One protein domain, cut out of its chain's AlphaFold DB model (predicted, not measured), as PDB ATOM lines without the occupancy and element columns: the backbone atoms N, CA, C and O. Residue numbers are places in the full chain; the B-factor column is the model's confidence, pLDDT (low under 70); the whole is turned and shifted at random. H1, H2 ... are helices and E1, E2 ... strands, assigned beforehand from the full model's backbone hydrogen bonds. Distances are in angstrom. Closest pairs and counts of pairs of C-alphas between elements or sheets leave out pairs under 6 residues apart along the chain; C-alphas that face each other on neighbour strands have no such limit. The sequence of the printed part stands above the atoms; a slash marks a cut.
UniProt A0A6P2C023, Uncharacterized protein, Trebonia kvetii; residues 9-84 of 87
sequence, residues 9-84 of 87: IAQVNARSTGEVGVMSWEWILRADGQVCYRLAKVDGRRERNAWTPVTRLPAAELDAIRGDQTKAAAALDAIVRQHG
ATOM      1  N   ILE A   9      66.267 136.537 184.345       94.44
ATOM      2  CA  ILE A   9      66.762 137.731 183.639       94.44
ATOM      3  C   ILE A   9      67.101 138.879 184.595       94.44
ATOM      4  O   ILE A   9      67.871 139.761 184.229       94.44
ATOM      5  N   ALA A  10      66.584 138.845 185.826       95.50
ATOM      6  CA  ALA A  10      67.023 139.711 186.912       95.50
ATOM      7  C   ALA A  10      66.859 139.018 188.267       95.50
ATOM      8  O   ALA A  10      65.954 138.205 188.458       95.50
ATOM      9  N   GLN A  11      67.730 139.367 189.209       95.38
ATOM     10  CA  GLN A  11      67.678 138.907 190.590       95.38
ATOM     11  C   GLN A  11      68.032 140.067 191.519       95.38
ATOM     12  O   GLN A  11      68.999 140.786 191.268       95.38
ATOM     13  N   VAL A  12      67.277 140.222 192.604       94.50
ATOM     14  CA  VAL A  12      67.574 141.181 193.675       94.50
ATOM     15  C   VAL A  12      67.389 140.519 195.034       94.50
ATOM     16  O   VAL A  12      66.628 139.563 195.183       94.50
ATOM     17  N   ASN A  13      68.091 141.036 196.038       92.50
ATOM     18  CA  ASN A  13      67.957 140.585 197.416       92.50
ATOM     19  C   ASN A  13      67.287 141.681 198.236       92.50
ATOM     20  O   ASN A  13      67.607 142.860 198.088       92.50
ATOM     21  N   ALA A  14      66.388 141.278 199.120       89.81
ATOM     22  CA  ALA A  14      65.694 142.172 200.029       89.81
ATOM     23  C   ALA A  14      65.969 141.726 201.467       89.81
ATOM     24  O   ALA A  14      66.147 140.535 201.731       89.81
ATOM     25  N   ARG A  15      66.048 142.670 202.402       89.00
ATOM     26  CA  ARG A  15      66.232 142.370 203.823       89.00
ATOM     27  C   ARG A  15      65.181 143.108 204.621       89.00
ATOM     28  O   ARG A  15      64.894 144.267 204.345       89.00
ATOM     29  N   SER A  16      64.647 142.427 205.618       84.19
ATOM     30  CA  SER A  16      63.714 142.997 206.573       84.19
ATOM     31  C   SER A  16      64.175 142.637 207.977       84.19
ATOM     32  O   SER A  16      64.540 141.490 208.243       84.19
ATOM     33  N   THR A  17      64.201 143.631 208.854       83.81
ATOM     34  CA  THR A  17      64.407 143.463 210.289       83.81
ATOM     35  C   THR A  17      63.049 143.516 210.979       83.81
ATOM     36  O   THR A  17      62.279 144.457 210.779       83.81
ATOM     37  N   GLY A  18      62.744 142.499 211.777       76.88
ATOM     38  CA  GLY A  18      61.534 142.448 212.594       76.88
ATOM     39  C   GLY A  18      61.822 141.854 213.968       76.88
ATOM     40  O   GLY A  18      62.948 141.454 214.251       76.88
ATOM     41  N   GLU A  19      60.792 141.760 214.808       77.69
ATOM     42  CA  GLU A  19      60.896 141.186 216.164       77.69
ATOM     43  C   GLU A  19      61.400 139.736 216.165       77.69
ATOM     44  O   GLU A  19      62.037 139.294 217.114       77.69
ATOM     45  N   VAL A  20      61.145 139.008 215.075       74.81
ATOM     46  CA  VAL A  20      61.513 137.595 214.897       74.81
ATOM     47  C   VAL A  20      62.960 137.425 214.397       74.81
ATOM     48  O   VAL A  20      63.455 136.305 214.365       74.81
ATOM     49  N   GLY A  21      63.643 138.511 214.007       84.81
ATOM     50  CA  GLY A  21      65.035 138.486 213.549       84.81
ATOM     51  C   GLY A  21      65.277 139.179 212.202       84.81
ATOM     52  O   GLY A  21      64.425 139.889 211.654       84.81
ATOM     53  N   VAL A  22      66.478 138.976 211.657       89.50
ATOM     54  CA  VAL A  22      66.901 139.490 210.347       89.50
ATOM     55  C   VAL A  22      66.521 138.490 209.261       89.50
ATOM     56  O   VAL A  22      67.146 137.439 209.104       89.50
ATOM     57  N   MET A  23      65.538 138.842 208.442       91.88
ATOM     58  CA  MET A  23      65.093 138.029 207.314       91.88
ATOM     59  C   MET A  23      65.715 138.526 206.012       91.88
ATOM     60  O   MET A  23      65.727 139.723 205.723       91.88
ATOM     61  N   SER A  24      66.232 137.605 205.199       92.50
ATOM     62  CA  SER A  24      66.716 137.896 203.846       92.50
ATOM     63  C   SER A  24      65.900 137.135 202.814       92.50
ATOM     64  O   SER A  24      65.811 135.907 202.862       92.50
ATOM     65  N   TRP A  25      65.373 137.865 201.844       93.75
ATOM     66  CA  TRP A  25      64.585 137.359 200.734       93.75
ATOM     67  C   TRP A  25      65.389 137.439 199.442       93.75
ATOM     68  O   TRP A  25      66.081 138.425 199.186       93.75
ATOM     69  N   GLU A  26      65.263 136.415 198.613       95.44
ATOM     70  CA  GLU A  26      65.730 136.443 197.231       95.44
ATOM     71  C   GLU A  26      64.525 136.623 196.318       95.44
ATOM     72  O   GLU A  26      63.498 135.972 196.515       95.44
ATOM     73  N   TRP A  27      64.668 137.482 195.316       96.06
ATOM     74  CA  TRP A  27      63.650 137.783 194.319       96.06
ATOM     75  C   TRP A  27      64.222 137.571 192.928       96.06
ATOM     76  O   TRP A  27      65.355 137.970 192.660       96.06
ATOM     77  N   ILE A  28      63.438 136.970 192.037       96.25
ATOM     78  CA  ILE A  28      63.817 136.745 190.641       96.25
ATOM     79  C   ILE A  28      62.708 137.194 189.698       96.25
ATOM     80  O   ILE A  28      61.523 137.017 189.982       96.25
ATOM     81  N   LEU A  29      63.122 137.701 188.542       95.75
ATOM     82  CA  LEU A  29      62.293 137.869 187.359       95.75
ATOM     83  C   LEU A  29      62.774 136.882 186.295       95.75
ATOM     84  O   LEU A  29      63.963 136.838 185.962       95.75
ATOM     85  N   ARG A  30      61.851 136.082 185.765       94.94
ATOM     86  CA  ARG A  30      62.113 135.114 184.697       94.94
ATOM     87  C   ARG A  30      61.821 135.699 183.317       94.94
ATOM     88  O   ARG A  30      61.096 136.678 183.173       94.94
ATOM     89  N   ALA A  31      62.382 135.070 182.289       92.56
ATOM     90  CA  ALA A  31      62.246 135.479 180.890       92.56
ATOM     91  C   ALA A  31      60.812 135.367 180.337       92.56
ATOM     92  O   ALA A  31      60.543 135.892 179.260       92.56
ATOM     93  N   ASP A  32      59.916 134.676 181.045       91.94
ATOM     94  CA  ASP A  32      58.478 134.594 180.763       91.94
ATOM     95  C   ASP A  32      57.652 135.665 181.509       91.94
ATOM     96  O   ASP A  32      56.423 135.635 181.476       91.94
ATOM     97  N   GLY A  33      58.321 136.591 182.203       93.88
ATOM     98  CA  GLY A  33      57.697 137.648 182.991       93.88
ATOM     99  C   GLY A  33      57.297 137.226 184.405       93.88
ATOM    100  O   GLY A  33      56.815 138.068 185.161       93.88
ATOM    101  N   GLN A  34      57.475 135.959 184.796       95.56
ATOM    102  CA  GLN A  34      57.124 135.507 186.138       95.56
ATOM    103  C   GLN A  34      58.070 136.110 187.183       95.56
ATOM    104  O   GLN A  34      59.293 135.946 187.106       95.56
ATOM    105  N   VAL A  35      57.487 136.744 188.197       95.44
ATOM    106  CA  VAL A  35      58.192 137.227 189.383       95.44
ATOM    107  C   VAL A  35      57.959 136.252 190.529       95.44
ATOM    108  O   VAL A  35      56.816 135.868 190.805       95.44
ATOM    109  N   CYS A  36      59.043 135.856 191.191       95.62
ATOM    110  CA  CYS A  36      59.005 134.972 192.351       95.62
ATOM    111  C   CYS A  36      59.903 135.498 193.473       95.62
ATOM    112  O   CYS A  36      60.933 136.118 193.201       95.62
ATOM    113  N   TYR A  37      59.580 135.143 194.717       95.06
ATOM    114  CA  TYR A  37      60.481 135.312 195.858       95.06
ATOM    115  C   TYR A  37      60.665 134.016 196.643       95.06
ATOM    116  O   TYR A  37      59.893 133.067 196.505       95.06
ATOM    117  N   ARG A  38      61.674 133.982 197.511       94.25
ATOM    118  CA  ARG A  38      61.774 133.007 198.604       94.25
ATOM    119  C   ARG A  38      62.471 133.618 199.811       94.25
ATOM    120  O   ARG A  38      63.351 134.465 199.655       94.25
ATOM    121  N   LEU A  39      62.126 133.143 201.004       93.69
ATOM    122  CA  LEU A  39      62.911 133.422 202.202       93.69
ATOM    123  C   LEU A  39      64.195 132.599 202.115       93.69
ATOM    124  O   LEU A  39      64.146 131.368 202.124       93.69
ATOM    125  N   ALA A  40      65.328 133.280 201.983       93.38
ATOM    126  CA  ALA A  40      66.629 132.661 201.773       93.38
ATOM    127  C   ALA A  40      67.435 132.542 203.067       93.38
ATOM    128  O   ALA A  40      68.236 131.613 203.188       93.38
ATOM    129  N   LYS A  41      67.252 133.475 204.016       94.38
ATOM    130  CA  LYS A  41      67.900 133.408 205.330       94.38
ATOM    131  C   LYS A  41      67.045 133.968 206.462       94.38
ATOM    132  O   LYS A  41      66.351 134.962 206.254       94.38
ATOM    133  N   VAL A  42      67.216 133.399 207.652       92.50
ATOM    134  CA  VAL A  42      66.759 133.942 208.942       92.50
ATOM    135  C   VAL A  42      67.967 134.010 209.873       92.50
ATOM    136  O   VAL A  42      68.682 133.022 210.024       92.50
ATOM    137  N   ASP A  43      68.266 135.191 210.411       91.06
ATOM    138  CA  ASP A  43      69.425 135.449 211.280       91.06
ATOM    139  C   ASP A  43      70.746 134.914 210.709       91.06
ATOM    140  O   ASP A  43      71.580 134.308 211.379       91.06
ATOM    141  N   GLY A  44      70.916 135.090 209.396       87.50
ATOM    142  CA  GLY A  44      72.091 134.629 208.657       87.50
ATOM    143  C   GLY A  44      72.113 133.128 208.339       87.50
ATOM    144  O   GLY A  44      72.903 132.720 207.480       87.50
ATOM    145  N   ARG A  45      71.228 132.317 208.931       92.50
ATOM    146  CA  ARG A  45      71.077 130.890 208.613       92.50
ATOM    147  C   ARG A  45      70.321 130.715 207.311       92.50
ATOM    148  O   ARG A  45      69.343 131.405 207.064       92.50
ATOM    149  N   ARG A  46      70.807 129.818 206.455       92.69
ATOM    150  CA  ARG A  46      70.231 129.580 205.130       92.69
ATOM    151  C   ARG A  46      68.992 128.702 205.224       92.69
ATOM    152  O   ARG A  46      69.066 127.591 205.733       92.69
ATOM    153  N   GLU A  47      67.928 129.158 204.585       93.00
ATOM    154  CA  GLU A  47      66.688 128.418 204.406       93.00
ATOM    155  C   GLU A  47      66.630 127.752 203.022       93.00
ATOM    156  O   GLU A  47      67.219 128.234 202.046       93.00
ATOM    157  N   ARG A  48      65.908 126.629 202.915       91.19
ATOM    158  CA  ARG A  48      65.676 125.901 201.648       91.19
ATOM    159  C   ARG A  48      64.227 126.013 201.175       91.19
ATOM    160  O   ARG A  48      63.646 125.049 200.687       91.19
ATOM    161  N   ASN A  49      63.655 127.202 201.310       92.75
ATOM    162  CA  ASN A  49      62.280 127.451 200.898       92.75
ATOM    163  C   ASN A  49      62.115 127.393 199.373       92.75
ATOM    164  O   ASN A  49      63.013 127.762 198.604       92.75
ATOM    165  N   ALA A  50      60.935 126.942 198.946       93.19
ATOM    166  CA  ALA A  50      60.529 126.958 197.550       93.19
ATOM    167  C   ALA A  50      60.299 128.396 197.048       93.19
ATOM    168  O   ALA A  50      60.043 129.318 197.825       93.19
ATOM    169  N   TRP A  51      60.377 128.581 195.729       94.50
ATOM    170  CA  TRP A  51      60.013 129.844 195.090       94.50
ATOM    171  C   TRP A  51      58.499 130.035 195.121       94.50
ATOM    172  O   TRP A  51      57.760 129.206 194.595       94.50
ATOM    173  N   THR A  52      58.057 131.152 195.683       94.25
ATOM    174  CA  THR A  52      56.656 131.572 195.702       94.25
ATOM    175  C   THR A  52      56.407 132.527 194.532       94.25
ATOM    176  O   THR A  52      57.110 133.537 194.435       94.25
ATOM    177  N   PRO A  53      55.468 132.226 193.618       94.00
ATOM    178  CA  PRO A  53      55.089 133.144 192.552       94.00
ATOM    179  C   PRO A  53      54.315 134.332 193.130       94.00
ATOM    180  O   PRO A  53      53.491 134.167 194.023       94.00
ATOM    181  N   VAL A  54      54.577 135.521 192.598       92.88
ATOM    182  CA  VAL A  54      53.977 136.774 193.078       92.88
ATOM    183  C   VAL A  54      53.026 137.340 192.043       92.88
ATOM    184  O   VAL A  54      51.840 137.516 192.286       92.88
ATOM    185  N   THR A  55      53.574 137.618 190.866       94.00
ATOM    186  CA  THR A  55      52.867 138.222 189.746       94.00
ATOM    187  C   THR A  55      53.579 137.851 188.451       94.00
ATOM    188  O   THR A  55      54.678 137.282 188.465       94.00
ATOM    189  N   ARG A  56      52.950 138.165 187.324       94.50
ATOM    190  CA  ARG A  56      53.549 138.065 186.000       94.50
ATOM    191  C   ARG A  56      53.479 139.429 185.329       94.50
ATOM    192  O   ARG A  56      52.401 140.009 185.250       94.50
ATOM    193  N   LEU A  57      54.619 139.905 184.833       93.56
ATOM    194  CA  LEU A  57      54.671 141.128 184.042       93.56
ATOM    195  C   LEU A  57      53.836 140.971 182.761       93.56
ATOM    196  O   LEU A  57      53.934 139.929 182.098       93.56
ATOM    197  N   PRO A  58      53.048 141.988 182.378       92.94
ATOM    198  CA  PRO A  58      52.427 142.048 181.064       92.94
ATOM    199  C   PRO A  58      53.473 141.941 179.949       92.94
ATOM    200  O   PRO A  58      54.603 142.407 180.094       92.94
ATOM    201  N   ALA A  59      53.083 141.380 178.801       91.50
ATOM    202  CA  ALA A  59      53.994 141.184 177.670       91.50
ATOM    203  C   ALA A  59      54.667 142.493 177.212       91.50
ATOM    204  O   ALA A  59      55.867 142.502 176.972       91.50
ATOM    205  N   ALA A  60      53.925 143.607 177.187       92.69
ATOM    206  CA  ALA A  60      54.459 144.916 176.808       92.69
ATOM    207  C   ALA A  60      55.558 145.417 177.765       92.69
ATOM    208  O   ALA A  60      56.576 145.942 177.321       92.69
ATOM    209  N   GLU A  61      55.378 145.225 179.076       92.12
ATOM    210  CA  GLU A  61      56.389 145.586 180.076       92.12
ATOM    211  C   GLU A  61      57.613 144.678 179.977       92.12
ATOM    212  O   GLU A  61      58.746 145.150 180.061       92.12
ATOM    213  N   LEU A  62      57.393 143.379 179.746       93.31
ATOM    214  CA  LEU A  62      58.466 142.412 179.554       93.31
ATOM    215  C   LEU A  62      59.295 142.723 178.301       93.31
ATOM    216  O   LEU A  62      60.522 142.653 178.359       93.31
ATOM    217  N   ASP A  63      58.652 143.087 177.193       92.81
ATOM    218  CA  ASP A  63      59.337 143.475 175.959       92.81
ATOM    219  C   ASP A  63      60.136 144.772 176.137       92.81
ATOM    220  O   ASP A  63      61.265 144.862 175.655       92.81
ATOM    221  N   ALA A  64      59.625 145.739 176.910       92.44
ATOM    222  CA  ALA A  64      60.320 147.000 177.189       92.44
ATOM    223  C   ALA A  64      61.634 146.834 177.982       92.44
ATOM    224  O   ALA A  64      62.523 147.690 177.902       92.44
ATOM    225  N   ILE A  65      61.765 145.746 178.749       93.81
ATOM    226  CA  ILE A  65      62.960 145.423 179.549       93.81
ATOM    227  C   ILE A  65      63.780 144.266 178.959       93.81
ATOM    228  O   ILE A  65      64.834 143.910 179.492       93.81
ATOM    229  N   ARG A  66      63.311 143.636 177.876       86.12
ATOM    230  CA  ARG A  66      63.937 142.440 177.310       86.12
ATOM    231  C   ARG A  66      65.334 142.764 176.781       86.12
ATOM    232  O   ARG A  66      65.509 143.630 175.937       86.12
ATOM    233  N   GLY A  67      66.332 142.023 177.262       85.12
ATOM    234  CA  GLY A  67      67.734 142.221 176.876       85.12
ATOM    235  C   GLY A  67      68.447 143.357 177.620       85.12
ATOM    236  O   GLY A  67      69.657 143.488 177.472       85.12
ATOM    237  N   ASP A  68      67.740 144.112 178.466       93.62
ATOM    238  CA  ASP A  68      68.306 145.159 179.317       93.62
ATOM    239  C   ASP A  68      68.232 144.724 180.788       93.62
ATOM    240  O   ASP A  68      67.212 144.857 181.470       93.62
ATOM    241  N   GLN A  69      69.340 144.169 181.285       91.31
ATOM    242  CA  GLN A  69      69.423 143.653 182.653       91.31
ATOM    243  C   GLN A  69      69.218 144.753 183.705       91.31
ATOM    244  O   GLN A  69      68.656 144.483 184.768       91.31
ATOM    245  N   THR A  70      69.630 145.989 183.415       94.12
ATOM    246  CA  THR A  70      69.483 147.125 184.331       94.12
ATOM    247  C   THR A  70      68.015 147.502 184.479       94.12
ATOM    248  O   THR A  70      67.523 147.630 185.602       94.12
ATOM    249  N   LYS A  71      67.279 147.604 183.364       95.19
ATOM    250  CA  LYS A  71      65.830 147.844 183.401       95.19
ATOM    251  C   LYS A  71      65.074 146.694 184.054       95.19
ATOM    252  O   LYS A  71      64.175 146.941 184.854       95.19
ATOM    253  N   ALA A  72      65.461 145.449 183.773       95.06
ATOM    254  CA  ALA A  72      64.843 144.281 184.394       95.06
ATOM    255  C   ALA A  72      65.050 144.255 185.920       95.06
ATOM    256  O   ALA A  72      64.114 143.968 186.667       95.06
ATOM    257  N   ALA A  73      66.249 144.608 186.395       95.06
ATOM    258  CA  ALA A  73      66.529 144.739 187.821       95.06
ATOM    259  C   ALA A  73      65.753 145.900 188.460       95.06
ATOM    260  O   ALA A  73      65.221 145.730 189.554       95.06
ATOM    261  N   ALA A  74      65.633 147.044 187.779       94.94
ATOM    262  CA  ALA A  74      64.865 148.190 188.266       94.94
ATOM    263  C   ALA A  74      63.359 147.884 188.375       94.94
ATOM    264  O   ALA A  74      62.739 148.212 189.387       94.94
ATOM    265  N   ALA A  75      62.785 147.207 187.376       94.75
ATOM    266  CA  ALA A  75      61.395 146.751 187.411       94.75
ATOM    267  C   ALA A  75      61.157 145.771 188.570       94.75
ATOM    268  O   ALA A  75      60.191 145.909 189.323       94.75
ATOM    269  N   LEU A  76      62.077 144.820 188.767       95.25
ATOM    270  CA  LEU A  76      62.015 143.897 189.894       95.25
ATOM    271  C   LEU A  76      62.131 144.637 191.240       95.25
ATOM    272  O   LEU A  76      61.361 144.346 192.151       95.25
ATOM    273  N   ASP A  77      63.027 145.623 191.359       94.25
ATOM    274  CA  ASP A  77      63.201 146.440 192.571       94.25
ATOM    275  C   ASP A  77      61.919 147.183 192.967       94.25
ATOM    276  O   ASP A  77      61.557 147.216 194.146       94.25
ATOM    277  N   ALA A  78      61.208 147.739 191.980       93.50
ATOM    278  CA  ALA A  78      59.934 148.418 192.198       93.50
ATOM    279  C   ALA A  78      58.880 147.467 192.794       93.50
ATOM    280  O   ALA A  78      58.211 147.826 193.765       93.50
ATOM    281  N   ILE A  79      58.793 146.233 192.287       93.44
ATOM    282  CA  ILE A  79      57.879 145.205 192.811       93.44
ATOM    283  C   ILE A  79      58.270 144.794 194.235       93.44
ATOM    284  O   ILE A  79      57.410 144.706 195.114       93.44
ATOM    285  N   VAL A  80      59.565 144.593 194.504       92.50
ATOM    286  CA  VAL A  80      60.052 144.240 195.850       92.50
ATOM    287  C   VAL A  80      59.658 145.299 196.885       92.50
ATOM    288  O   VAL A  80      59.270 144.953 198.005       92.50
ATOM    289  N   ARG A  81      59.737 146.586 196.521       89.94
ATOM    290  CA  ARG A  81      59.326 147.699 197.392       89.94
ATOM    291  C   ARG A  81      57.825 147.690 197.667       89.94
ATOM    292  O   ARG A  81      57.436 147.855 198.818       89.94
ATOM    293  N   GLN A  82      56.999 147.446 196.649       88.94
ATOM    294  CA  GLN A  82      55.542 147.346 196.809       88.94
ATOM    295  C   GLN A  82      55.135 146.204 197.752       88.94
ATOM    296  O   GLN A  82      54.190 146.346 198.519       88.94
ATOM    297  N   HIS A  83      55.888 145.099 197.753       84.25
ATOM    298  CA  HIS A  83      55.656 143.958 198.642       84.25
ATOM    299  C   HIS A  83      56.233 144.116 200.062       84.25
ATOM    300  O   HIS A  83      56.104 143.209 200.882       84.25
ATOM    301  N   GLY A  84      56.865 145.249 200.387       70.00
ATOM    302  CA  GLY A  84      57.282 145.559 201.757       70.00
ATOM    303  C   GLY A  84      58.492 144.768 202.276       70.00
ATOM    304  O   GLY A  84      58.751 144.773 203.476       70.00
TER     305      GLY A  84
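AT A GLANCE: This is residues 9 to 84 of the 87 residues of an uncharacterized protein of Trebonia kvetii (UniProt A0A6P2C023). A long, strongly twisted sheet of four antiparallel strands has one helix, H2, slanting over one face across E1, E2 and E3, while the short helix H1 lies at one end of the long axis, where the chain turns from E4 to H2. The turn between E1 and E2 makes the other end of that axis, and the short strand E4 is at the edge of the sheet away from E1. The printed part has 76 residues with four named strands and two named helices, E1 E2 E3 E4 H1 H2 along the chain, and the sheet's order is E1, E2, E3, E4. The class is mixed, helices and strands, and the whole is compact, with a radius of gyration of the C-alphas of 13.1 A and spans of 40 by 20 by 17 A.

IN THESE COORDINATES: Find C-alpha 9 at (66.762, 137.731, 183.639); from there E1, residues 9 to 18, runs 29.8 A to C-alpha 18 at (61.534, 142.448, 212.594). E2, residues 21 to 30, covers 29.2 A, and E3, residues 34 to 42, covers 24.8 A. E4 is residues 52 to 56, 12.1 A. H1 is residues 59 to 65, 10.1 A. H2, residues 69 to 82, runs 20.2 A and ends at C-alpha 82 at (55.542, 147.346, 196.809).

HOW THE PARTS SIT: Begin with the sheet, a meander, each strand the antiparallel neighbour of the one before; each of its three pairs is a hairpin. Between E1 and E2 look at N 14 and O 25, 2.9 A apart, and N 23 and O 16, 2.8 A. Between E2 and E3, N 28 and O 36 are 2.9 A apart. Between E3 and E4, N 52 and O 37 are 2.8 A apart. These four pairs are within hydrogen-bond range. The edge strands E1 and E4 are apart. H2 is on the sheet, over E1, E2 and E3, at a height over the sheet of 8.2 A; H2 and the sheet E1 E2 E3 E4 are two layers, a helix on one face of a sheet. On the local plane it runs slantwise to the strands, but only just, at 30.1 degrees to E1. The closest C-alphas of E1 and H2 are those of Ala 10 and Ala 73, 5.1 A apart. H1 only grazes the sheet, with residues 62 to 65. H1 and H2 are close but not clearly touching, with the C-alphas of Ile 65 and Ala 72 the closest at 5.3 A, at a steep tilt of 62 degrees, opposite ways. In H1 and H2 every O i to N i+4 pair is within hydrogen-bond range.

THE WHOLE: The C-alphas farthest apart are those of Glu 19 and Asp 63, 40.3 A, and the outline is elongated, but only just. The printed part has no cut. No link is long; E3 to E4, with 9 residues between, is short, and there residues 41 to 42 of E3 pair with residues 45 to 46, antiparallel. The mean pLDDT of the printed part is 91.7, and no printed residue is under 70.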